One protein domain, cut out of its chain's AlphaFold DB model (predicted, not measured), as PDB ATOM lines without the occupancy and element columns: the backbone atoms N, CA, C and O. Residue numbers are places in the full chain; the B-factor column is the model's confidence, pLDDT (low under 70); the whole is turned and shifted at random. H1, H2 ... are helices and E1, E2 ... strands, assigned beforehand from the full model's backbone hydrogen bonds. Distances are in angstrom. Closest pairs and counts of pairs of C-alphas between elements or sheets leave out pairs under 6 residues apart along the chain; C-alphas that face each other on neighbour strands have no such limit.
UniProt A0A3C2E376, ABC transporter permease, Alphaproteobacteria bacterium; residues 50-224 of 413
ATOM      1  N   HIS A  50     -22.318 141.424  68.480       91.88
ATOM      2  CA  HIS A  50     -22.926 140.223  69.042       91.88
ATOM      3  C   HIS A  50     -23.844 140.581  70.207       91.88
ATOM      4  O   HIS A  50     -23.444 141.325  71.099       91.88
ATOM      5  N   TYR A  51     -25.065 140.058  70.221       93.12
ATOM      6  CA  TYR A  51     -26.012 140.290  71.311       93.12
ATOM      7  C   TYR A  51     -26.575 138.980  71.851       93.12
ATOM      8  O   TYR A  51     -26.511 137.950  71.194       93.12
ATOM      9  N   SER A  52     -27.137 139.008  73.056       92.94
ATOM     10  CA  SER A  52     -27.781 137.835  73.658       92.94
ATOM     11  C   SER A  52     -29.188 138.165  74.140       92.94
ATOM     12  O   SER A  52     -29.442 139.280  74.595       92.94
ATOM     13  N   ILE A  53     -30.098 137.196  74.035       93.50
ATOM     14  CA  ILE A  53     -31.465 137.292  74.560       93.50
ATOM     15  C   ILE A  53     -31.615 136.303  75.716       93.50
ATOM     16  O   ILE A  53     -31.307 135.118  75.582       93.50
ATOM     17  N   ILE A  54     -32.115 136.787  76.850       92.19
ATOM     18  CA  ILE A  54     -32.417 135.996  78.042       92.19
ATOM     19  C   ILE A  54     -33.897 136.175  78.360       92.19
ATOM     20  O   ILE A  54     -34.364 137.297  78.531       92.19
ATOM     21  N   ASP A  55     -34.623 135.065  78.457       92.00
ATOM     22  CA  ASP A  55     -36.041 135.064  78.804       92.00
ATOM     23  C   ASP A  55     -36.251 134.576  80.242       92.00
ATOM     24  O   ASP A  55     -36.028 133.403  80.551       92.00
ATOM     25  N   GLU A  56     -36.664 135.484  81.127       90.44
ATOM     26  CA  GLU A  56     -37.036 135.199  82.518       90.44
ATOM     27  C   GLU A  56     -38.562 135.137  82.710       90.44
ATOM     28  O   GLU A  56     -39.034 134.874  83.815       90.44
ATOM     29  N   THR A  57     -39.354 135.361  81.655       86.38
ATOM     30  CA  THR A  57     -40.826 135.347  81.734       86.38
ATOM     31  C   THR A  57     -41.389 133.939  81.933       86.38
ATOM     32  O   THR A  57     -42.518 133.784  82.398       86.38
ATOM     33  N   GLY A  58     -40.615 132.908  81.569       76.62
ATOM     34  CA  GLY A  58     -41.071 131.518  81.507       76.62
ATOM     35  C   GLY A  58     -42.007 131.223  80.327       76.62
ATOM     36  O   GLY A  58     -42.537 130.115  80.251       76.62
ATOM     37  N   GLY A  59     -42.221 132.201  79.440       77.31
ATOM     38  CA  GLY A  59     -43.005 132.087  78.214       77.31
ATOM     39  C   GLY A  59     -42.147 131.890  76.961       77.31
ATOM     40  O   GLY A  59     -40.989 131.490  77.026       77.31
ATOM     41  N   ASP A  60     -42.749 132.177  75.811       87.25
ATOM     42  CA  ASP A  60     -42.198 132.024  74.460       87.25
ATOM     43  C   ASP A  60     -41.730 133.362  73.848       87.25
ATOM     44  O   ASP A  60     -41.549 133.462  72.634       87.25
ATOM     45  N   TYR A  61     -41.544 134.414  74.655       90.00
ATOM     46  CA  TYR A  61     -41.264 135.759  74.143       90.00
ATOM     47  C   TYR A  61     -39.923 135.851  73.413       90.00
ATOM     48  O   TYR A  61     -39.850 136.517  72.383       90.00
ATOM     49  N   ALA A  62     -38.874 135.172  73.885       90.50
ATOM     50  CA  ALA A  62     -37.604 135.137  73.159       90.50
ATOM     51  C   ALA A  62     -37.708 134.402  71.815       90.50
ATOM     52  O   ALA A  62     -37.069 134.807  70.849       90.50
ATOM     53  N   GLU A  63     -38.507 133.336  71.727       91.69
ATOM     54  CA  GLU A  63     -38.738 132.629  70.462       91.69
ATOM     55  C   GLU A  63     -39.577 133.479  69.502       91.69
ATOM     56  O   GLU A  63     -39.212 133.629  68.337       91.69
ATOM     57  N   ALA A  64     -40.619 134.141  70.014       91.19
ATOM     58  CA  ALA A  64     -41.419 135.094  69.256       91.19
ATOM     59  C   ALA A  64     -40.584 136.282  68.749       91.19
ATOM     60  O   ALA A  64     -40.757 136.702  67.609       91.19
ATOM     61  N   LEU A  65     -39.651 136.798  69.558       92.19
ATOM     62  CA  LEU A  65     -38.757 137.888  69.164       92.19
ATOM     63  C   LEU A  65     -37.795 137.458  68.046       92.19
ATOM     64  O   LEU A  65     -37.618 138.195  67.079       92.19
ATOM     65  N   ARG A  66     -37.219 136.249  68.132       91.94
ATOM     66  CA  ARG A  66     -36.386 135.684  67.053       91.94
ATOM     67  C   ARG A  66     -37.179 135.482  65.767       91.94
ATOM     68  O   ARG A  66     -36.690 135.830  64.696       91.94
ATOM     69  N   ALA A  67     -38.401 134.962  65.872       90.62
ATOM     70  CA  ALA A  67     -39.292 134.803  64.728       90.62
ATOM     71  C   ALA A  67     -39.646 136.160  64.100       90.62
ATOM     72  O   ALA A  67     -39.594 136.296  62.883       90.62
ATOM     73  N   ALA A  68     -39.919 137.183  64.917       90.44
ATOM     74  CA  ALA A  68     -40.184 138.534  64.435       90.44
ATOM     75  C   ALA A  68     -38.968 139.152  63.726       90.44
ATOM     76  O   ALA A  68     -39.135 139.798  62.699       90.44
ATOM     77  N   PHE A  69     -37.745 138.928  64.218       91.00
ATOM     78  CA  PHE A  69     -36.527 139.377  63.533       91.00
ATOM     79  C   PHE A  69     -36.282 138.651  62.213       91.00
ATOM     80  O   PHE A  69     -35.833 139.278  61.255       91.00
ATOM     81  N   ALA A  70     -36.575 137.351  62.155       88.75
ATOM     82  CA  ALA A  70     -36.490 136.582  60.921       88.75
ATOM     83  C   ALA A  70     -37.505 137.083  59.882       88.75
ATOM     84  O   ALA A  70     -37.131 137.283  58.731       88.75
ATOM     85  N   GLU A  71     -38.749 137.333  60.295       87.88
ATOM     86  CA  GLU A  71     -39.815 137.822  59.413       87.88
ATOM     87  C   GLU A  71     -39.545 139.250  58.926       87.88
ATOM     88  O   GLU A  71     -39.542 139.495  57.727       87.88
ATOM     89  N   SER A  72     -39.212 140.171  59.836       87.06
ATOM     90  CA  SER A  72     -38.818 141.543  59.484       87.06
ATOM     91  C   SER A  72     -37.603 141.555  58.558       87.06
ATOM     92  O   SER A  72     -37.571 142.326  57.607       87.06
ATOM     93  N   GLY A  73     -36.631 140.661  58.773       87.94
ATOM     94  CA  GLY A  73     -35.508 140.497  57.855       87.94
ATOM     95  C   GLY A  73     -35.951 140.055  56.458       87.94
ATOM     96  O   GLY A  73     -35.422 140.563  55.473       87.94
ATOM     97  N   LYS A  74     -36.929 139.145  56.349       89.56
ATOM     98  CA  LYS A  74     -37.492 138.715  55.060       89.56
ATOM     99  C   LYS A  74     -38.275 139.823  54.362       89.56
ATOM    100  O   LYS A  74     -38.128 139.974  53.155       89.56
ATOM    101  N   GLU A  75     -39.072 140.596  55.095       87.12
ATOM    102  CA  GLU A  75     -39.781 141.762  54.551       87.12
ATOM    103  C   GLU A  75     -38.784 142.797  54.014       87.12
ATOM    104  O   GLU A  75     -38.858 143.167  52.844       87.12
ATOM    105  N   GLU A  76     -37.775 143.168  54.809       86.06
ATOM    106  CA  GLU A  76     -36.704 144.080  54.385       86.06
ATOM    107  C   GLU A  76     -35.916 143.528  53.186       86.06
ATOM    108  O   GLU A  76     -35.556 144.275  52.272       86.06
ATOM    109  N   ALA A  77     -35.663 142.215  53.150       88.44
ATOM    110  CA  ALA A  77     -35.044 141.556  52.008       88.44
ATOM    111  C   ALA A  77     -35.924 141.648  50.759       88.44
ATOM    112  O   ALA A  77     -35.415 141.977  49.691       88.44
ATOM    113  N   MET A  78     -37.227 141.384  50.872       88.88
ATOM    114  CA  MET A  78     -38.160 141.483  49.751       88.88
ATOM    115  C   MET A  78     -38.306 142.912  49.249       88.88
ATOM    116  O   MET A  78     -38.356 143.109  48.038       88.88
ATOM    117  N   ASP A  79     -38.315 143.902  50.136       84.62
ATOM    118  CA  ASP A  79     -38.332 145.310  49.748       84.62
ATOM    119  C   ASP A  79     -37.030 145.708  49.048       84.62
ATOM    120  O   ASP A  79     -37.073 146.356  48.000       84.62
ATOM    121  N   ALA A  80     -35.874 145.253  49.541       81.50
ATOM    122  CA  ALA A  80     -34.592 145.461  48.871       81.50
ATOM    123  C   ALA A  80     -34.535 144.771  47.494       81.50
ATOM    124  O   ALA A  80     -34.039 145.349  46.527       81.50
ATOM    125  N   LEU A  81     -35.069 143.550  47.381       85.19
ATOM    126  CA  LEU A  81     -35.156 142.800  46.127       85.19
ATOM    127  C   LEU A  81     -36.141 143.447  45.143       85.19
ATOM    128  O   LEU A  81     -35.829 143.529  43.958       85.19
ATOM    129  N   ARG A  82     -37.287 143.952  45.618       84.75
ATOM    130  CA  ARG A  82     -38.254 144.722  44.819       84.75
ATOM    131  C   ARG A  82     -37.618 146.004  44.303       84.75
ATOM    132  O   ARG A  82     -37.620 146.216  43.096       84.75
ATOM    133  N   ALA A  83     -36.995 146.781  45.184       76.75
ATOM    134  CA  ALA A  83     -36.286 148.002  44.817       76.75
ATOM    135  C   ALA A  83     -35.145 147.741  43.817       76.75
ATOM    136  O   ALA A  83     -34.857 148.586  42.975       76.75
ATOM    137  N   ALA A  84     -34.506 146.568  43.872       76.06
ATOM    138  CA  ALA A  84     -33.492 146.161  42.900       76.06
ATOM    139  C   ALA A  84     -34.077 145.608  41.580       76.06
ATOM    140  O   ALA A  84     -33.408 145.663  40.549       76.06
ATOM    141  N   ALA A  85     -35.295 145.059  41.593       76.69
ATOM    142  CA  ALA A  85     -35.945 144.431  40.438       76.69
ATOM    143  C   ALA A  85     -36.776 145.400  39.586       76.69
ATOM    144  O   ALA A  85     -36.764 145.268  38.359       76.69
ATOM    145  N   GLU A  86     -37.477 146.341  40.225       75.56
ATOM    146  CA  GLU A  86     -38.283 147.404  39.606       75.56
ATOM    147  C   GLU A  86     -37.522 148.134  38.481       75.56
ATOM    148  O   GLU A  86     -37.984 148.101  37.338       75.56
ATOM    149  N   PRO A  87     -36.304 148.672  38.705       58.69
ATOM    150  CA  PRO A  87     -35.567 149.374  37.654       58.69
ATOM    151  C   PRO A  87     -35.162 148.462  36.490       58.69
ATOM    152  O   PRO A  87     -35.067 148.911  35.358       58.69
ATOM    153  N   LEU A  88     -34.962 147.163  36.728       73.50
ATOM    154  CA  LEU A  88     -34.568 146.212  35.684       73.50
ATOM    155  C   LEU A  88     -35.761 145.657  34.888       73.50
ATOM    156  O   LEU A  88     -35.559 144.805  34.014       73.50
ATOM    157  N   GLY A  89     -36.993 146.063  35.220       76.56
ATOM    158  CA  GLY A  89     -38.219 145.489  34.662       76.56
ATOM    159  C   GLY A  89     -38.356 143.990  34.953       76.56
ATOM    160  O   GLY A  89     -38.848 143.245  34.108       76.56
ATOM    161  N   ARG A  90     -37.854 143.533  36.111       81.19
ATOM    162  CA  ARG A  90     -37.806 142.113  36.534       81.19
ATOM    163  C   ARG A  90     -38.902 141.757  37.539       81.19
ATOM    164  O   ARG A  90     -38.796 140.756  38.248       81.19
ATOM    165  N   GLU A  91     -39.940 142.580  37.635       83.88
ATOM    166  CA  GLU A  91     -41.048 142.402  38.580       83.88
ATOM    167  C   GLU A  91     -41.776 141.068  38.375       83.88
ATOM    168  O   GLU A  91     -42.243 140.451  39.330       83.88
ATOM    169  N   ASP A  92     -41.779 140.562  37.137       87.50
ATOM    170  CA  ASP A  92     -42.302 139.247  36.758       87.50
ATOM    171  C   ASP A  92     -41.623 138.085  37.503       87.50
ATOM    172  O   ASP A  92     -42.200 137.003  37.633       87.50
ATOM    173  N   ARG A  93     -40.405 138.304  38.014       89.00
ATOM    174  CA  ARG A  93     -39.598 137.313  38.737       89.00
ATOM    175  C   ARG A  93     -39.670 137.447  40.252       89.00
ATOM    176  O   ARG A  93     -39.187 136.548  40.943       89.00
ATOM    177  N   LEU A  94     -40.296 138.503  40.777       89.62
ATOM    178  CA  LEU A  94     -40.479 138.688  42.220       89.62
ATOM    179  C   LEU A  94     -41.171 137.496  42.901       89.62
ATOM    180  O   LEU A  94     -40.678 137.087  43.949       89.62
ATOM    181  N   PRO A  95     -42.195 136.845  42.308       93.12
ATOM    182  CA  PRO A  95     -42.802 135.665  42.925       93.12
ATOM    183  C   PRO A  95     -41.828 134.489  43.098       93.12
ATOM    184  O   PRO A  95     -41.948 133.710  44.040       93.12
ATOM    185  N   ALA A  96     -40.850 134.341  42.195       91.19
ATOM    186  CA  ALA A  96     -39.834 133.296  42.301       91.19
ATOM    187  C   ALA A  96     -38.796 133.624  43.385       91.19
ATOM    188  O   ALA A  96     -38.382 132.732  44.122       91.19
ATOM    189  N   ALA A  97     -38.415 134.899  43.502       90.31
ATOM    190  CA  ALA A  97     -37.529 135.380  44.557       90.31
ATOM    191  C   ALA A  97     -38.173 135.237  45.945       90.31
ATOM    192  O   ALA A  97     -37.547 134.727  46.870       90.31
ATOM    193  N   GLU A  98     -39.453 135.592  46.060       92.56
ATOM    194  CA  GLU A  98     -40.247 135.416  47.276       92.56
ATOM    195  C   GLU A  98     -40.354 133.938  47.668       92.56
ATOM    196  O   GLU A  98     -40.158 133.581  48.830       92.56
ATOM    197  N   ALA A  99     -40.605 133.050  46.701       92.44
ATOM    198  CA  ALA A  99     -40.644 131.612  46.951       92.44
ATOM    199  C   ALA A  99     -39.292 131.062  47.440       92.44
ATOM    200  O   ALA A  99     -39.278 130.225  48.340       92.44
ATOM    201  N   ALA A 100     -38.173 131.533  46.878       92.25
ATOM    202  CA  ALA A 100     -36.830 131.138  47.302       92.25
ATOM    203  C   ALA A 100     -36.517 131.614  48.729       92.25
ATOM    204  O   ALA A 100     -36.074 130.825  49.561       92.25
ATOM    205  N   LEU A 101     -36.840 132.870  49.048       91.12
ATOM    206  CA  LEU A 101     -36.650 133.427  50.387       91.12
ATOM    207  C   LEU A 101     -37.531 132.731  51.440       91.12
ATOM    208  O   LEU A 101     -37.134 132.558  52.591       91.12
ATOM    209  N   ASN A 102     -38.732 132.303  51.049       90.75
ATOM    210  CA  ASN A 102     -39.665 131.601  51.926       90.75
ATOM    211  C   ASN A 102     -39.393 130.098  52.070       90.75
ATOM    212  O   ASN A 102     -39.969 129.479  52.966       90.75
ATOM    213  N   ALA A 103     -38.526 129.518  51.237       90.44
ATOM    214  CA  ALA A 103     -38.176 128.101  51.307       90.44
ATOM    215  C   ALA A 103     -37.353 127.753  52.557       90.44
ATOM    216  O   ALA A 103     -37.522 126.667  53.109       90.44
ATOM    217  N   GLU A 104     -36.515 128.683  53.017       88.62
ATOM    218  CA  GLU A 104     -35.638 128.514  54.176       88.62
ATOM    219  C   GLU A 104     -36.029 129.470  55.326       88.62
ATOM    220  O   GLU A 104     -36.679 130.506  55.109       88.62
ATOM    221  N   PRO A 105     -35.693 129.145  56.588       84.12
ATOM    222  CA  PRO A 105     -35.915 130.042  57.717       84.12
ATOM    223  C   PRO A 105     -34.980 131.264  57.670       84.12
ATOM    224  O   PRO A 105     -33.814 131.182  57.292       84.12
ATOM    225  N   GLY A 106     -35.484 132.424  58.104       85.50
ATOM    226  CA  GLY A 106     -34.697 133.661  58.147       85.50
ATOM    227  C   GLY A 106     -34.209 134.121  56.770       85.50
ATOM    228  O   GLY A 106     -34.996 134.234  55.840       85.50
ATOM    229  N   LEU A 107     -32.915 134.421  56.653       87.38
ATOM    230  CA  LEU A 107     -32.302 134.987  55.441       87.38
ATOM    231  C   LEU A 107     -31.437 133.983  54.666       87.38
ATOM    232  O   LEU A 107     -30.693 134.379  53.772       87.38
ATOM    233  N   GLU A 108     -31.513 132.693  54.998       87.31
ATOM    234  CA  GLU A 108     -30.669 131.663  54.379       87.31
ATOM    235  C   GLU A 108     -30.952 131.488  52.879       87.31
ATOM    236  O   GLU A 108     -30.011 131.264  52.129       87.31
ATOM    237  N   GLY A 109     -32.201 131.691  52.435       87.75
ATOM    238  CA  GLY A 109     -32.602 131.639  51.018       87.75
ATOM    239  C   GLY A 109     -32.389 132.940  50.226       87.75
ATOM    240  O   GLY A 109     -32.833 133.053  49.082       87.75
ATOM    241  N   LEU A 110     -31.764 133.963  50.827       88.06
ATOM    242  CA  LEU A 110     -31.490 135.239  50.158       88.06
ATOM    243  C   LEU A 110     -30.593 135.091  48.909       88.06
ATOM    244  O   LEU A 110     -30.911 135.725  47.900       88.06
ATOM    245  N   PRO A 111     -29.504 134.294  48.915       90.00
ATOM    246  CA  PRO A 111     -28.665 134.110  47.730       90.00
ATOM    247  C   PRO A 111     -29.447 133.564  46.529       90.00
ATOM    248  O   PRO A 111     -29.317 134.081  45.419       90.00
ATOM    249  N   GLU A 112     -30.309 132.575  46.758       90.38
ATOM    250  CA  GLU A 112     -31.174 131.973  45.746       90.38
ATOM    251  C   GLU A 112     -32.235 132.966  45.252       90.38
ATOM    252  O   GLU A 112     -32.542 133.002  44.060       90.38
ATOM    253  N   ALA A 113     -32.768 133.816  46.138       89.12
ATOM    254  CA  ALA A 113     -33.706 134.875  45.769       89.12
ATOM    255  C   ALA A 113     -33.053 135.957  44.882       89.12
ATOM    256  O   ALA A 113     -33.638 136.381  43.881       89.12
ATOM    257  N   VAL A 114     -31.817 136.361  45.199       87.75
ATOM    258  CA  VAL A 114     -31.001 137.279  44.380       87.75
ATOM    259  C   VAL A 114     -30.705 136.659  43.008       87.75
ATOM    260  O   VAL A 114     -30.863 137.317  41.973       87.75
ATOM    261  N   GLU A 115     -30.336 135.376  42.977       88.62
ATOM    262  CA  GLU A 115     -30.080 134.637  41.739       88.62
ATOM    263  C   GLU A 115     -31.344 134.503  40.872       88.62
ATOM    264  O   GLU A 115     -31.277 134.698  39.654       88.62
ATOM    265  N   ALA A 116     -32.511 134.253  41.476       89.19
ATOM    266  CA  ALA A 116     -33.788 134.148  40.769       89.19
ATOM    267  C   ALA A 116     -34.142 135.434  39.993       89.19
ATOM    268  O   ALA A 116     -34.678 135.375  38.877       89.19
ATOM    269  N   LEU A 117     -33.774 136.600  40.531       85.00
ATOM    270  CA  LEU A 117     -33.930 137.895  39.860       85.00
ATOM    271  C   LEU A 117     -32.851 138.160  38.797       85.00
ATOM    272  O   LEU A 117     -33.021 139.037  37.945       85.00
ATOM    273  N   GLY A 118     -31.779 137.365  38.772       82.50
ATOM    274  CA  GLY A 118     -30.618 137.575  37.910       82.50
ATOM    275  C   GLY A 118     -29.772 138.771  38.345       82.50
ATOM    276  O   GLY A 118     -29.135 139.402  37.500       82.50
ATOM    277  N   LEU A 119     -29.809 139.103  39.636       79.88
ATOM    278  CA  LEU A 119     -29.034 140.182  40.233       79.88
ATOM    279  C   LEU A 119     -27.607 139.706  40.567       79.88
ATOM    280  O   LEU A 119     -27.384 138.517  40.810       79.88
ATOM    281  N   PRO A 120     -26.607 140.606  40.585       77.19
ATOM    282  CA  PRO A 120     -25.278 140.268  41.080       77.19
ATOM    283  C   PRO A 120     -25.332 139.935  42.578       77.19
ATOM    284  O   PRO A 120     -25.996 140.626  43.337       77.19
ATOM    285  N   ALA A 121     -24.564 138.938  43.029       72.38
ATOM    286  CA  ALA A 121     -24.590 138.442  44.415       72.38
ATOM    287  C   ALA A 121     -24.301 139.501  45.504       72.38
ATOM    288  O   ALA A 121     -24.577 139.277  46.676       72.38
ATOM    289  N   SER A 122     -23.729 140.650  45.136       73.31
ATOM    290  CA  SER A 122     -23.468 141.774  46.039       73.31
ATOM    291  C   SER A 122     -24.609 142.798  46.114       73.31
ATOM    292  O   SER A 122     -24.429 143.825  46.761       73.31
ATOM    293  N   SER A 123     -25.735 142.586  45.422       68.62
ATOM    294  CA  SER A 123     -26.834 143.560  45.354       68.62
ATOM    295  C   SER A 123     -27.573 143.714  46.680       68.62
ATOM    296  O   SER A 123     -27.972 144.819  47.028       68.62
ATOM    297  N   VAL A 124     -27.745 142.616  47.421       75.44
ATOM    298  CA  VAL A 124     -28.400 142.589  48.733       75.44
ATOM    299  C   VAL A 124     -27.578 141.693  49.650       75.44
ATOM    300  O   VAL A 124     -27.277 140.555  49.297       75.44
ATOM    301  N   SER A 125     -27.191 142.204  50.820       77.81
ATOM    302  CA  SER A 125     -26.371 141.460  51.780       77.81
ATOM    303  C   SER A 125     -27.121 141.203  53.085       77.81
ATOM    304  O   SER A 125     -27.858 142.060  53.571       77.81
ATOM    305  N   VAL A 126     -26.891 140.038  53.693       78.50
ATOM    306  CA  VAL A 126     -27.454 139.701  55.014       78.50
ATOM    307  C   VAL A 126     -26.985 140.702  56.076       78.50
ATOM    308  O   VAL A 126     -27.755 141.102  56.944       78.50
ATOM    309  N   ASP A 127     -25.740 141.165  55.979       77.56
ATOM    310  CA  ASP A 127     -25.147 142.128  56.909       77.56
ATOM    311  C   ASP A 127     -25.852 143.488  56.894       77.56
ATOM    312  O   ASP A 127     -26.065 144.075  57.956       77.56
ATOM    313  N   SER A 128     -26.235 143.986  55.713       74.56
ATOM    314  CA  SER A 128     -26.979 145.246  55.593       74.56
ATOM    315  C   SER A 128     -28.400 145.121  56.142       74.56
ATOM    316  O   SER A 128     -28.848 146.012  56.853       74.56
ATOM    317  N   LEU A 129     -29.074 143.995  55.888       78.44
ATOM    318  CA  LEU A 129     -30.442 143.736  56.367       78.44
ATOM    319  C   LEU A 129     -30.497 143.499  57.883       78.44
ATOM    320  O   LEU A 129     -31.425 143.883  58.579       78.44
ATOM    321  N   THR A 130     -29.470 142.867  58.446       78.69
ATOM    322  CA  THR A 130     -29.423 142.585  59.887       78.69
ATOM    323  C   THR A 130     -28.772 143.703  60.697       78.69
ATOM    324  O   THR A 130     -28.698 143.594  61.923       78.69
ATOM    325  N   GLY A 131     -28.272 144.764  60.054       77.19
ATOM    326  CA  GLY A 131     -27.460 145.795  60.707       77.19
ATOM    327  C   GLY A 131     -26.193 145.232  61.365       77.19
ATOM    328  O   GLY A 131     -25.700 145.800  62.340       77.19
ATOM    329  N   ARG A 132     -25.702 144.084  60.870       82.69
ATOM    330  CA  ARG A 132     -24.577 143.306  61.418       82.69
ATOM    331  C   ARG A 132     -24.756 142.880  62.879       82.69
ATOM    332  O   ARG A 132     -23.768 142.732  63.601       82.69
ATOM    333  N   PHE A 133     -25.997 142.688  63.326       87.31
ATOM    334  CA  PHE A 133     -26.300 142.148  64.649       87.31
ATOM    335  C   PHE A 133     -26.458 140.627  64.592       87.31
ATOM    336  O   PHE A 133     -27.342 140.123  63.906       87.31
ATOM    337  N   ILE A 134     -25.632 139.902  65.348       88.25
ATOM    338  CA  ILE A 134     -25.668 138.436  65.427       88.25
ATOM    339  C   ILE A 134     -26.012 138.007  66.852       88.25
ATOM    340  O   ILE A 134     -25.348 138.410  67.810       88.25
ATOM    341  N   GLU A 135     -27.035 137.167  67.002       90.88
ATOM    342  CA  GLU A 135     -27.348 136.569  68.298       90.88
ATOM    343  C   GLU A 135     -26.299 135.512  68.670       90.88
ATOM    344  O   GLU A 135     -25.949 134.644  67.869       90.88
ATOM    345  N   VAL A 136     -25.822 135.556  69.912       91.88
ATOM    346  CA  VAL A 136     -24.936 134.552  70.506       91.88
ATOM    347  C   VAL A 136     -25.543 133.994  71.795       91.88
ATOM    348  O   VAL A 136     -26.280 134.702  72.492       91.88
ATOM    349  N   PRO A 137     -25.231 132.735  72.161       90.31
ATOM    350  CA  PRO A 137     -25.662 132.174  73.434       90.31
ATOM    351  C   PRO A 137     -25.212 133.047  74.610       90.31
ATOM    352  O   PRO A 137     -24.054 133.457  74.684       90.31
ATOM    353  N   ALA A 138     -26.122 133.309  75.550       89.69
ATOM    354  CA  ALA A 138     -25.823 134.141  76.709       89.69
ATOM    355  C   ALA A 138     -24.715 133.501  77.580       89.69
ATOM    356  O   ALA A 138     -24.909 132.384  78.075       89.69
ATOM    357  N   PRO A 139     -23.577 134.187  77.815       88.00
ATOM    358  CA  PRO A 139     -22.457 133.630  78.583       88.00
ATOM    359  C   PRO A 139     -22.759 133.531  80.087       88.00
ATOM    360  O   PRO A 139     -22.141 132.751  80.810       88.00
ATOM    361  N   ALA A 140     -23.739 134.301  80.563       89.88
ATOM    362  CA  ALA A 140     -24.267 134.255  81.917       89.88
ATOM    363  C   ALA A 140     -25.768 134.574  81.902       89.88
ATOM    364  O   ALA A 140     -26.286 135.118  80.932       89.88
ATOM    365  N   ARG A 141     -26.475 134.239  82.988       85.75
ATOM    366  CA  ARG A 141     -27.918 134.519  83.135       85.75
ATOM    367  C   ARG A 141     -28.238 135.667  84.085       85.75
ATOM    368  O   ARG A 141     -29.375 136.106  84.122       85.75
ATOM    369  N   THR A 142     -27.262 136.133  84.862       85.69
ATOM    370  CA  THR A 142     -27.452 137.239  85.805       85.69
ATOM    371  C   THR A 142     -26.790 138.510  85.283       85.69
ATOM    372  O   THR A 142     -25.745 138.424  84.626       85.69
ATOM    373  N   PRO A 143     -27.331 139.696  85.604       83.31
ATOM    374  CA  PRO A 143     -26.736 140.949  85.157       83.31
ATOM    375  C   PRO A 143     -25.288 141.145  85.637       83.31
ATOM    376  O   PRO A 143     -24.446 141.649  84.895       83.31
ATOM    377  N   GLU A 144     -24.950 140.678  86.843       87.50
ATOM    378  CA  GLU A 144     -23.584 140.723  87.376       87.50
ATOM    379  C   GLU A 144     -22.624 139.827  86.585       87.50
ATOM    380  O   GLU A 144     -21.465 140.193  86.401       87.50
ATOM    381  N   GLY A 145     -23.102 138.675  86.105       88.31
ATOM    382  CA  GLY A 145     -22.308 137.746  85.302       88.31
ATOM    383  C   GLY A 145     -22.110 138.208  83.857       88.31
ATOM    384  O   GLY A 145     -21.107 137.861  83.246       88.31
ATOM    385  N   LEU A 146     -23.035 139.009  83.319       88.94
ATOM    386  CA  LEU A 146     -22.942 139.585  81.970       88.94
ATOM    387  C   LEU A 146     -22.034 140.814  81.913       88.94
ATOM    388  O   LEU A 146     -21.466 141.116  80.864       88.94
ATOM    389  N   ARG A 147     -21.878 141.521  83.036       90.56
ATOM    390  CA  ARG A 147     -21.135 142.781  83.112       90.56
ATOM    391  C   ARG A 147     -19.704 142.704  82.548       90.56
ATOM    392  O   ARG A 147     -19.379 143.590  81.764       90.56
ATOM    393  N   PRO A 148     -18.870 141.690  82.860       91.81
ATOM    394  CA  PRO A 148     -17.518 141.602  82.301       91.81
ATOM    395  C   PRO A 148     -17.511 141.449  80.773       91.81
ATOM    396  O   PRO A 148     -16.631 141.987  80.112       91.81
ATOM    397  N   TYR A 149     -18.509 140.772  80.198       91.25
ATOM    398  CA  TYR A 149     -18.626 140.588  78.746       91.25
ATOM    399  C   TYR A 149     -19.095 141.859  78.032       91.25
ATOM    400  O   TYR A 149     -18.585 142.192  76.967       91.25
ATOM    401  N   LEU A 150     -20.036 142.589  78.643       89.75
ATOM    402  CA  LEU A 150     -20.547 143.863  78.123       89.75
ATOM    403  C   LEU A 150     -19.516 144.999  78.204       89.75
ATOM    404  O   LEU A 150     -19.599 145.961  77.449       89.75
ATOM    405  N   LEU A 151     -18.572 144.911  79.146       91.62
ATOM    406  CA  LEU A 151     -17.471 145.867  79.305       91.62
ATOM    407  C   LEU A 151     -16.218 145.491  78.494       91.62
ATOM    408  O   LEU A 151     -15.233 146.225  78.555       91.62
ATOM    409  N   GLY A 152     -16.233 144.364  77.773       88.69
ATOM    410  CA  GLY A 152     -15.083 143.868  77.007       88.69
ATOM    411  C   GLY A 152     -13.951 143.271  77.857       88.69
ATOM    412  O   GLY A 152     -12.860 143.019  77.355       88.69
ATOM    413  N   GLU A 153     -14.181 143.019  79.150       91.44
ATOM    414  CA  GLU A 153     -13.212 142.350  80.033       91.44
ATOM    415  C   GLU A 153     -13.135 140.836  79.762       91.44
ATOM    416  O   GLU A 153     -12.109 140.205  80.022       91.44
ATOM    417  N   GLN A 154     -14.223 140.248  79.256       90.38
ATOM    418  CA  GLN A 154     -14.312 138.854  78.819       90.38
ATOM    419  C   GLN A 154     -14.937 138.775  77.425       90.38
ATOM    420  O   GLN A 154     -15.833 139.548  77.094       90.38
ATOM    421  N   MET A 155     -14.481 137.816  76.622       89.94
ATOM    422  CA  MET A 155     -14.964 137.616  75.257       89.94
ATOM    423  C   MET A 155     -15.968 136.465  75.193       89.94
ATOM    424  O   MET A 155     -15.866 135.488  75.934       89.94
ATOM    425  N   VAL A 156     -16.932 136.570  74.284       89.12
ATOM    426  CA  VAL A 156     -17.869 135.500  73.938       89.12
ATOM    427  C   VAL A 156     -17.319 134.732  72.741       89.12
ATOM    428  O   VAL A 156     -16.817 135.324  71.785       89.12
ATOM    429  N   ALA A 157     -17.419 133.404  72.780       86.38
ATOM    430  CA  ALA A 157     -17.081 132.565  71.639       86.38
ATOM    431  C   ALA A 157     -18.165 132.695  70.562       86.38
ATOM    432  O   ALA A 157     -19.324 132.350  70.799       86.38
ATOM    433  N   THR A 158     -17.789 133.171  69.377       84.06
ATOM    434  CA  THR A 158     -18.680 133.294  68.220       84.06
ATOM    435  C   THR A 158     -18.177 132.409  67.074       84.06
ATOM    436  O   THR A 158     -17.013 131.991  67.075       84.06
ATOM    437  N   PRO A 159     -19.022 132.083  66.077       74.94
ATOM    438  CA  PRO A 159     -18.613 131.253  64.938       74.94
ATOM    439  C   PRO A 159     -17.422 131.821  64.150       74.94
ATOM    440  O   PRO A 159     -16.700 131.073  63.494       74.94
ATOM    441  N   THR A 160     -17.206 133.137  64.223       75.62
ATOM    442  CA  THR A 160     -16.148 133.862  63.510       75.62
ATOM    443  C   THR A 160     -14.931 134.184  64.384       75.62
ATOM    444  O   THR A 160     -13.983 134.794  63.893       75.62
ATOM    445  N   GLY A 161     -14.934 133.791  65.663       83.31
ATOM    446  CA  GLY A 161     -13.853 134.054  66.618       83.31
ATOM    447  C   GLY A 161     -14.361 134.542  67.975       83.31
ATOM    448  O   GLY A 161     -15.554 134.562  68.245       83.31
ATOM    449  N   GLU A 162     -13.448 134.928  68.861       86.94
ATOM    450  CA  GLU A 162     -13.824 135.575  70.121       86.94
ATOM    451  C   GLU A 162     -14.197 137.044  69.878       86.94
ATOM    452  O   GLU A 162     -13.503 137.754  69.147       86.94
ATOM    453  N   SER A 163     -15.303 137.501  70.470       86.44
ATOM    454  CA  SER A 163     -15.806 138.868  70.303       86.44
ATOM    455  C   SER A 163     -16.447 139.401  71.584       86.44
ATOM    456  O   SER A 163     -16.915 138.632  72.424       86.44
ATOM    457  N   GLU A 164     -16.484 140.721  71.736       89.25
ATOM    458  CA  GLU A 164     -17.167 141.382  72.849       89.25
ATOM    459  C   GLU A 164     -18.689 141.230  72.726       89.25
ATOM    460  O   GLU A 164     -19.249 141.182  71.624       89.25
ATOM    461  N   LEU A 165     -19.379 141.190  73.868       91.12
ATOM    462  CA  LEU A 165     -20.837 141.215  73.884       91.12
ATOM    463  C   LEU A 165     -21.299 142.671  73.777       91.12
ATOM    464  O   LEU A 165     -21.131 143.452  74.708       91.12
ATOM    465  N   PHE A 166     -21.907 143.036  72.652       92.69
ATOM    466  CA  PHE A 166     -22.407 144.388  72.419       92.69
ATOM    467  C   PHE A 166     -23.614 144.711  73.306       92.69
ATOM    468  O   PHE A 166     -23.668 145.781  73.913       92.69
ATOM    469  N   ALA A 167     -24.580 143.789  73.385       93.31
ATOM    470  CA  ALA A 167     -25.779 143.984  74.190       93.31
ATOM    471  C   ALA A 167     -26.340 142.686  74.785       93.31
ATOM    472  O   ALA A 167     -26.211 141.600  74.217       93.31
ATOM    473  N   ALA A 168     -27.028 142.813  75.916       93.25
ATOM    474  CA  ALA A 168     -27.863 141.766  76.490       93.25
ATOM    475  C   ALA A 168     -29.298 142.278  76.655       93.25
ATOM    476  O   ALA A 168     -29.529 143.345  77.225       93.25
ATOM    477  N   ILE A 169     -30.251 141.512  76.137       94.00
ATOM    478  CA  ILE A 169     -31.683 141.794  76.185       94.00
ATOM    479  C   ILE A 169     -32.289 140.817  77.186       94.00
ATOM    480  O   ILE A 169     -32.281 139.611  76.946       94.00
ATOM    481  N   ILE A 170     -32.798 141.323  78.305       92.81
ATOM    482  CA  ILE A 170     -33.410 140.494  79.345       92.81
ATOM    483  C   ILE A 170     -34.911 140.772  79.351       92.81
ATOM    484  O   ILE A 170     -35.344 141.890  79.628       92.81
ATOM    485  N   LEU A 171     -35.699 139.750  79.027       93.06
ATOM    486  CA  LEU A 171     -37.156 139.791  79.036       93.06
ATOM    487  C   LEU A 171     -37.647 139.344  80.411       93.06
ATOM    488  O   LEU A 171     -37.367 138.225  80.839       93.06
ATOM    489  N   ARG A 172     -38.380 140.212  81.106       91.94
ATOM    490  CA  ARG A 172     -38.879 139.976  82.464       91.94
ATOM    491  C   ARG A 172     -40.395 139.981  82.518       91.94
ATOM    492  O   ARG A 172     -41.011 140.770  81.803       91.94
ATOM    493  N   PRO A 173     -41.016 139.153  83.374       88.75
ATOM    494  CA  PRO A 173     -42.460 139.179  83.535       88.75
ATOM    495  C   PRO A 173     -42.887 140.539  84.096       88.75
ATOM    496  O   PRO A 173     -42.314 141.017  85.076       88.75
ATOM    497  N   ASP A 174     -43.890 141.151  83.476       87.94
ATOM    498  CA  ASP A 174     -44.517 142.381  83.963       87.94
ATOM    499  C   ASP A 174     -46.012 142.146  84.195       87.94
ATOM    500  O   ASP A 174     -46.700 141.549  83.368       87.94
ATOM    501  N   MET A 175     -46.521 142.620  85.330       76.31
ATOM    502  CA  MET A 175     -47.907 142.384  85.746       76.31
ATOM    503  C   MET A 175     -48.912 143.227  84.952       76.31
ATOM    504  O   MET A 175     -50.077 142.847  84.865       76.31
ATOM    505  N   GLU A 176     -48.482 144.361  84.393       78.06
ATOM    506  CA  GLU A 176     -49.355 145.297  83.674       78.06
ATOM    507  C   GLU A 176     -49.264 145.114  82.152       78.06
ATOM    508  O   GLU A 176     -50.286 145.045  81.466       78.06
ATOM    509  N   ASN A 177     -48.049 144.964  81.614       74.25
ATOM    510  CA  ASN A 177     -47.818 144.847  80.172       74.25
ATOM    511  C   ASN A 177     -47.502 143.427  79.687       74.25
ATOM    512  O   ASN A 177     -47.306 143.228  78.489       74.25
ATOM    513  N   GLY A 178     -47.458 142.442  80.586       81.00
ATOM    514  CA  GLY A 178     -47.085 141.055  80.300       81.00
ATOM    515  C   GLY A 178     -45.571 140.829  80.323       81.00
ATOM    516  O   GLY A 178     -45.099 139.883  80.954       81.00
ATOM    517  N   VAL A 179     -44.800 141.712  79.683       89.25
ATOM    518  CA  VAL A 179     -43.332 141.641  79.618       89.25
ATOM    519  C   VAL A 179     -42.704 143.034  79.687       89.25
ATOM    520  O   VAL A 179     -43.219 143.994  79.117       89.25
ATOM    521  N   SER A 180     -41.570 143.129  80.374       90.38
ATOM    522  CA  SER A 180     -40.672 144.286  80.383       90.38
ATOM    523  C   SER A 180     -39.307 143.891  79.819       90.38
ATOM    524  O   SER A 180     -38.912 142.726  79.892       90.38
ATOM    525  N   VAL A 181     -38.595 144.853  79.226       91.69
ATOM    526  CA  VAL A 181     -37.294 144.621  78.585       91.69
ATOM    527  C   VAL A 181     -36.221 145.451  79.260       91.69
ATOM    528  O   VAL A 181     -36.255 146.681  79.207       91.69
ATOM    529  N   ASP A 182     -35.216 144.773  79.801       92.12
ATOM    530  CA  ASP A 182     -33.977 145.408  80.221       92.12
ATOM    531  C   ASP A 182     -32.952 145.291  79.084       92.12
ATOM    532  O   ASP A 182     -32.471 144.201  78.768       92.12
ATOM    533  N   TYR A 183     -32.602 146.423  78.471       92.62
ATOM    534  CA  TYR A 183     -31.573 146.505  77.429       92.62
ATOM    535  C   TYR A 183     -30.240 146.965  78.027       92.62
ATOM    536  O   TYR A 183     -30.098 148.117  78.443       92.62
ATOM    537  N   TRP A 184     -29.256 146.068  78.066       91.94
ATOM    538  CA  TRP A 184     -27.934 146.317  78.637       91.94
ATOM    539  C   TRP A 184     -26.904 146.460  77.520       91.94
ATOM    540  O   TRP A 184     -26.632 145.493  76.819       91.94
ATOM    541  N   SER A 185     -26.310 147.644  77.371       92.00
ATOM    542  CA  SER A 185     -25.236 147.925  76.408       92.00
ATOM    543  C   SER A 185     -24.263 148.935  77.010       92.00
ATOM    544  O   SER A 185     -24.689 149.898  77.653       92.00
ATOM    545  N   ALA A 186     -22.961 148.743  76.789       88.88
ATOM    546  CA  ALA A 186     -21.955 149.754  77.124       88.88
ATOM    547  C   ALA A 186     -22.001 150.955  76.161       88.88
ATOM    548  O   ALA A 186     -21.604 152.065  76.522       88.88
ATOM    549  N   ASN A 187     -22.522 150.755  74.947       85.81
ATOM    550  CA  ASN A 187     -22.691 151.799  73.947       85.81
ATOM    551  C   ASN A 187     -24.120 152.360  73.989       85.81
ATOM    552  O   ASN A 187     -25.062 151.743  73.493       85.81
ATOM    553  N   VAL A 188     -24.262 153.549  74.580       81.81
ATOM    554  CA  VAL A 188     -25.551 154.244  74.756       81.81
ATOM    555  C   VAL A 188     -25.980 155.010  73.496       81.81
ATOM    556  O   VAL A 188     -27.157 155.329  73.344       81.81
ATOM    557  N   ALA A 189     -25.043 155.326  72.597       84.06
ATOM    558  CA  ALA A 189     -25.324 156.118  71.399       84.06
ATOM    559  C   ALA A 189     -25.950 155.289  70.266       84.06
ATOM    560  O   ALA A 189     -26.631 155.845  69.409       84.06
ATOM    561  N   ASP A 190     -25.724 153.974  70.261       83.19
ATOM    562  CA  ASP A 190     -26.297 153.061  69.275       83.19
ATOM    563  C   ASP A 190     -27.694 152.596  69.714       83.19
ATOM    564  O   ASP A 190     -27.863 151.896  70.716       83.19
ATOM    565  N   SER A 191     -28.707 153.017  68.957       86.44
ATOM    566  CA  SER A 191     -30.115 152.706  69.200       86.44
ATOM    567  C   SER A 191     -30.706 151.714  68.198       86.44
ATOM    568  O   SER A 191     -31.888 151.393  68.323       86.44
ATOM    569  N   ALA A 192     -29.929 151.210  67.232       87.81
ATOM    570  CA  ALA A 192     -30.460 150.413  66.125       87.81
ATOM    571  C   ALA A 192     -31.061 149.089  66.619       87.81
ATOM    572  O   ALA A 192     -32.239 148.812  66.389       87.81
ATOM    573  N   LEU A 193     -30.290 148.306  67.384       89.94
ATOM    574  CA  LEU A 193     -30.774 147.046  67.959       89.94
ATOM    575  C   LEU A 193     -31.921 147.275  68.949       89.94
ATOM    576  O   LEU A 193     -32.912 146.552  68.922       89.94
ATOM    577  N   ARG A 194     -31.817 148.307  69.797       91.94
ATOM    578  CA  ARG A 194     -32.880 148.662  70.745       91.94
ATOM    579  C   ARG A 194     -34.193 148.974  70.025       91.94
ATOM    580  O   ARG A 194     -35.231 148.485  70.455       91.94
ATOM    581  N   GLY A 195     -34.148 149.765  68.952       91.62
ATOM    582  CA  GLY A 195     -35.321 150.099  68.145       91.62
ATOM    583  C   GLY A 195     -35.940 148.868  67.484       91.62
ATOM    584  O   GLY A 195     -37.153 148.705  67.531       91.62
ATOM    585  N   ARG A 196     -35.114 147.951  66.955       91.25
ATOM    586  CA  ARG A 196     -35.599 146.671  66.405       91.25
ATOM    587  C   ARG A 196     -36.319 145.832  67.460       91.25
ATOM    588  O   ARG A 196     -37.410 145.342  67.192       91.25
ATOM    589  N   VAL A 197     -35.743 145.697  68.660       92.75
ATOM    590  CA  VAL A 197     -36.377 144.973  69.779       92.75
ATOM    591  C   VAL A 197     -37.702 145.621  70.176       92.75
ATOM    592  O   VAL A 197     -38.690 144.913  70.345       92.75
ATOM    593  N   ASP A 198     -37.728 146.947  70.317       92.44
ATOM    594  CA  ASP A 198     -38.917 147.699  70.729       92.44
ATOM    595  C   ASP A 198     -40.063 147.555  69.720       92.44
ATOM    596  O   ASP A 198     -41.182 147.222  70.110       92.44
ATOM    597  N   ASN A 199     -39.771 147.708  68.423       92.12
ATOM    598  CA  ASN A 199     -40.746 147.528  67.347       92.12
ATOM    599  C   ASN A 199     -41.282 146.090  67.318       92.12
ATOM    600  O   ASN A 199     -42.492 145.882  67.398       92.12
ATOM    601  N   ALA A 200     -40.385 145.097  67.295       92.25
ATOM    602  CA  ALA A 200     -40.765 143.690  67.227       92.25
ATOM    603  C   ALA A 200     -41.604 143.267  68.441       92.25
ATOM    604  O   ALA A 200     -42.647 142.631  68.293       92.25
ATOM    605  N   LEU A 201     -41.196 143.653  69.653       92.00
ATOM    606  CA  LEU A 201     -41.941 143.313  70.859       92.00
ATOM    607  C   LEU A 201     -43.273 144.062  70.950       92.00
ATOM    608  O   LEU A 201     -44.277 143.469  71.348       92.00
ATOM    609  N   SER A 202     -43.306 145.335  70.554       91.81
ATOM    610  CA  SER A 202     -44.545 146.113  70.476       91.81
ATOM    611  C   SER A 202     -45.546 145.468  69.527       91.81
ATOM    612  O   SER A 202     -46.727 145.372  69.867       91.81
ATOM    613  N   ASP A 203     -45.091 144.972  68.378       89.62
ATOM    614  CA  ASP A 203     -45.943 144.281  67.416       89.62
ATOM    615  C   ASP A 203     -46.401 142.913  67.930       89.62
ATOM    616  O   ASP A 203     -47.591 142.609  67.836       89.62
ATOM    617  N   ILE A 204     -45.526 142.133  68.575       90.31
ATOM    618  CA  ILE A 204     -45.904 140.872  69.239       90.31
ATOM    619  C   ILE A 204     -46.987 141.125  70.296       90.31
ATOM    620  O   ILE A 204     -48.023 140.455  70.308       90.31
ATOM    621  N   LEU A 205     -46.785 142.104  71.182       89.75
ATOM    622  CA  LEU A 205     -47.744 142.437  72.237       89.75
ATOM    623  C   LEU A 205     -49.047 142.998  71.670       89.75
ATOM    624  O   LEU A 205     -50.123 142.685  72.182       89.75
ATOM    625  N   ARG A 206     -48.978 143.801  70.603       89.12
ATOM    626  CA  ARG A 206     -50.159 144.303  69.893       89.12
ATOM    627  C   ARG A 206     -50.953 143.145  69.295       89.12
ATOM    628  O   ARG A 206     -52.158 143.080  69.514       89.12
ATOM    629  N   GLN A 207     -50.297 142.216  68.604       86.69
ATOM    630  CA  GLN A 207     -50.948 141.047  68.010       86.69
ATOM    631  C   GLN A 207     -51.600 140.157  69.074       86.69
ATOM    632  O   GLN A 207     -52.754 139.770  68.902       86.69
ATOM    633  N   ARG A 208     -50.919 139.895  70.199       87.75
ATOM    634  CA  ARG A 208     -51.489 139.128  71.322       87.75
ATOM    635  C   ARG A 208     -52.723 139.812  71.910       87.75
ATOM    636  O   ARG A 208     -53.766 139.182  72.020       87.75
ATOM    637  N   ARG A 209     -52.654 141.121  72.180       87.81
ATOM    638  CA  ARG A 209     -53.803 141.889  72.696       87.81
ATOM    639  C   ARG A 209     -54.979 141.934  71.720       87.81
ATOM    640  O   ARG A 209     -56.128 141.909  72.150       87.81
ATOM    641  N   LEU A 210     -54.713 142.018  70.418       87.50
ATOM    642  CA  LEU A 210     -55.756 141.980  69.391       87.50
ATOM    643  C   LEU A 210     -56.405 140.593  69.319       87.50
ATOM    644  O   LEU A 210     -57.631 140.511  69.273       87.50
ATOM    645  N   ALA A 211     -55.611 139.524  69.412       86.19
ATOM    646  CA  ALA A 211     -56.122 138.162  69.504       86.19
ATOM    647  C   ALA A 211     -56.979 137.957  70.769       86.19
ATOM    648  O   ALA A 211     -58.077 137.409  70.670       86.19
ATOM    649  N   ASP A 212     -56.541 138.473  71.922       86.81
ATOM    650  CA  ASP A 212     -57.303 138.446  73.180       86.81
ATOM    651  C   ASP A 212     -58.621 139.234  73.081       86.81
ATOM    652  O   ASP A 212     -59.636 138.848  73.663       86.81
ATOM    653  N   ALA A 213     -58.638 140.322  72.301       89.44
ATOM    654  CA  ALA A 213     -59.838 141.097  71.986       89.44
ATOM    655  C   ALA A 213     -60.745 140.432  70.929       89.44
ATOM    656  O   ALA A 213     -61.788 140.987  70.576       89.44
ATOM    657  N   GLY A 214     -60.366 139.258  70.415       89.00
ATOM    658  CA  GLY A 214     -61.112 138.524  69.395       89.00
ATOM    659  C   GLY A 214     -60.991 139.110  67.985       89.00
ATOM    660  O   GLY A 214     -61.829 138.802  67.140       89.00
ATOM    661  N   ILE A 215     -59.984 139.952  67.725       88.31
ATOM    662  CA  ILE A 215     -59.679 140.496  66.396       88.31
ATOM    663  C   ILE A 215     -58.664 139.561  65.723       88.31
ATOM    664  O   ILE A 215     -57.506 139.511  66.144       88.31
ATOM    665  N   PRO A 216     -59.066 138.805  64.690       83.19
ATOM    666  CA  PRO A 216     -58.176 137.853  64.048       83.19
ATOM    667  C   PRO A 216     -57.153 138.561  63.133       83.19
ATOM    668  O   PRO A 216     -57.387 139.655  62.613       83.19
ATOM    669  N   ARG A 217     -55.969 137.947  62.972       77.88
ATOM    670  CA  ARG A 217     -54.815 138.517  62.238       77.88
ATOM    671  C   ARG A 217     -55.123 138.789  60.760       77.88
ATOM    672  O   ARG A 217     -54.574 139.722  60.180       77.88
ATOM    673  N   ASP A 218     -56.005 137.993  60.167       80.75
ATOM    674  CA  ASP A 218     -56.451 138.124  58.778       80.75
ATOM    675  C   ASP A 218     -57.135 139.473  58.518       80.75
ATOM    676  O   ASP A 218     -56.833 140.125  57.520       80.75
ATOM    677  N   VAL A 219     -57.965 139.953  59.447       83.00
ATOM    678  CA  VAL A 219     -58.629 141.261  59.340       83.00
ATOM    679  C   VAL A 219     -57.606 142.398  59.309       83.00
ATOM    680  O   VAL A 219     -57.731 143.310  58.498       83.00
ATOM    681  N   LEU A 220     -56.556 142.334  60.131       77.50
ATOM    682  CA  LEU A 220     -55.492 143.348  60.130       77.50
ATOM    683  C   LEU A 220     -54.690 143.328  58.826       77.50
ATOM    684  O   LEU A 220     -54.410 144.386  58.268       77.50
ATOM    685  N   SER A 221     -54.363 142.135  58.317       77.75
ATOM    686  CA  SER A 221     -53.663 142.003  57.035       77.75
ATOM    687  C   SER A 221     -54.493 142.539  55.867       77.75
ATOM    688  O   SER A 221     -53.956 143.221  55.005       77.75
ATOM    689  N   GLN A 222     -55.813 142.324  55.879       81.81
ATOM    690  CA  GLN A 222     -56.720 142.855  54.859       81.81
ATOM    691  C   GLN A 222     -56.824 144.379  54.907       81.81
ATOM    692  O   GLN A 222     -56.929 145.003  53.859       81.81
ATOM    693  N   ILE A 223     -56.786 144.980  56.101       83.12
ATOM    694  CA  ILE A 223     -56.806 146.442  56.263       83.12
ATOM    695  C   ILE A 223     -55.489 147.057  55.778       83.12
ATOM    696  O   ILE A 223     -55.515 148.041  55.045       83.12
ATOM    697  N   ASN A 224     -54.350 146.475  56.159       81.06
ATOM    698  CA  ASN A 224     -53.032 146.991  55.779       81.06
ATOM    699  C   ASN A 224     -52.702 146.759  54.297       81.06
ATOM    700  O   ASN A 224     -51.900 147.497  53.741       81.06
TER     701      ASN A 224
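Overview. This is residues 50 to 224 of the 413 residues of the protein "ABC transporter permease" of Alphaproteobacteria bacterium (UniProt A0A3C2E376). A strongly twisted sheet, E2 E1 E5 E6, makes one end of the domain, with H5 over one face and H6 on the opposite face; the long helix H1 runs away from it to a helical end, where H2 and H3 fold back and forth beside its far part. H6 crosses H1 steeply near the sheet and leads to H7, which touches no helix. The printed part has 175 residues, with seven named helices and six named strands in the order E1 H1 H2 H3 H4 E2 H5 E3 E4 E5 E6 H6 H7; the large sheet is mixed, and E3 and E4 make a second, antiparallel one. The class is mixed, helices and strands; the whole is only just compact, close to loose, with a radius of gyration of the C-alphas of 18.5 A and spans of 55 by 47 by 28 A.

Arrangement. Start at the sheet: E2, residues 133 to 135, is parallel to E1, residues 50 to 55, with N 51 and O 134 2.9 A apart. E1 is parallel to E5, residues 165 to 174; look at N 169 and O 52, 2.8 A. E5 and E6, residues 178 to 185, form an antiparallel hairpin, with N 170 and O 182 at 2.9 A. H5, residues 143 to 150, is on the sheet at a height of 9.0 A, over E5; Leu 150 and Leu 165 have the closest C-alphas, 5.0 A. H6, residues 192 to 212, is on the opposite face at a height of 6.9 A. H1, residues 61 to 85, stands at the sheet's level, height 0.6 A, and is the hub, touching four helices; E1, H1, H2, residues 91 to 103, H3, residues 110 to 117, H4, residues 126 to 129, and E2 form a strand-helix-strand unit, two parallel neighbour strands with helices between. Residues 64 to 69 of H1 touch H6 at a steep tilt of 69 degrees, only just short of about perpendicular, with the C-alphas of Ala 68 and Ala 200 closest, 5.9 A. H1 and H2 form a helical hairpin, closest at C-alphas 85 and 91, 5.8 A; H2 and H3 form another, closest at C-alphas 97 and 113, 4.0 A. H4 only just touches H1, with 3 pairs of C-alphas within 8 A, Gly 73 and Leu 129 closest at 6.2 A. E3, residues 156 to 158, and E4, residues 161 to 163, form a hairpin, with N 158 and O 161 at 2.9 A; E4 runs on into E5 at 64 degrees. H7, residues 217 to 224, is close to but not clearly touching H6, the closest C-alphas being those of Ala 211 and Arg 217, 7.4 A. Every O i to N i+4 pair is within hydrogen-bond range in H1, H3, H6 and H7, against 7 of 9 in H2 and 2 of 4 in H5; H4 is too short for such a pair.

Along the chain. Find C-alpha 50 at (-22.926, 140.223, 69.042), where E1 begins. From C-alpha 61 at (-41.264, 135.759, 74.143) H1 runs 35.2 A; H6 runs 30.2 A, E5 25.8 A, E6 23.2 A and H2 19.4 A. H7 ends at C-alpha 224, (-53.032, 146.991, 55.779).

Size, cuts and confidence. The C-alphas of Gly 89 and Glu 144 are the two farthest apart, 54.9 A. The printed part has no cut, and no link is long. Mean pLDDT of the printed part is 86.5; residues 87 and 123 are under 70.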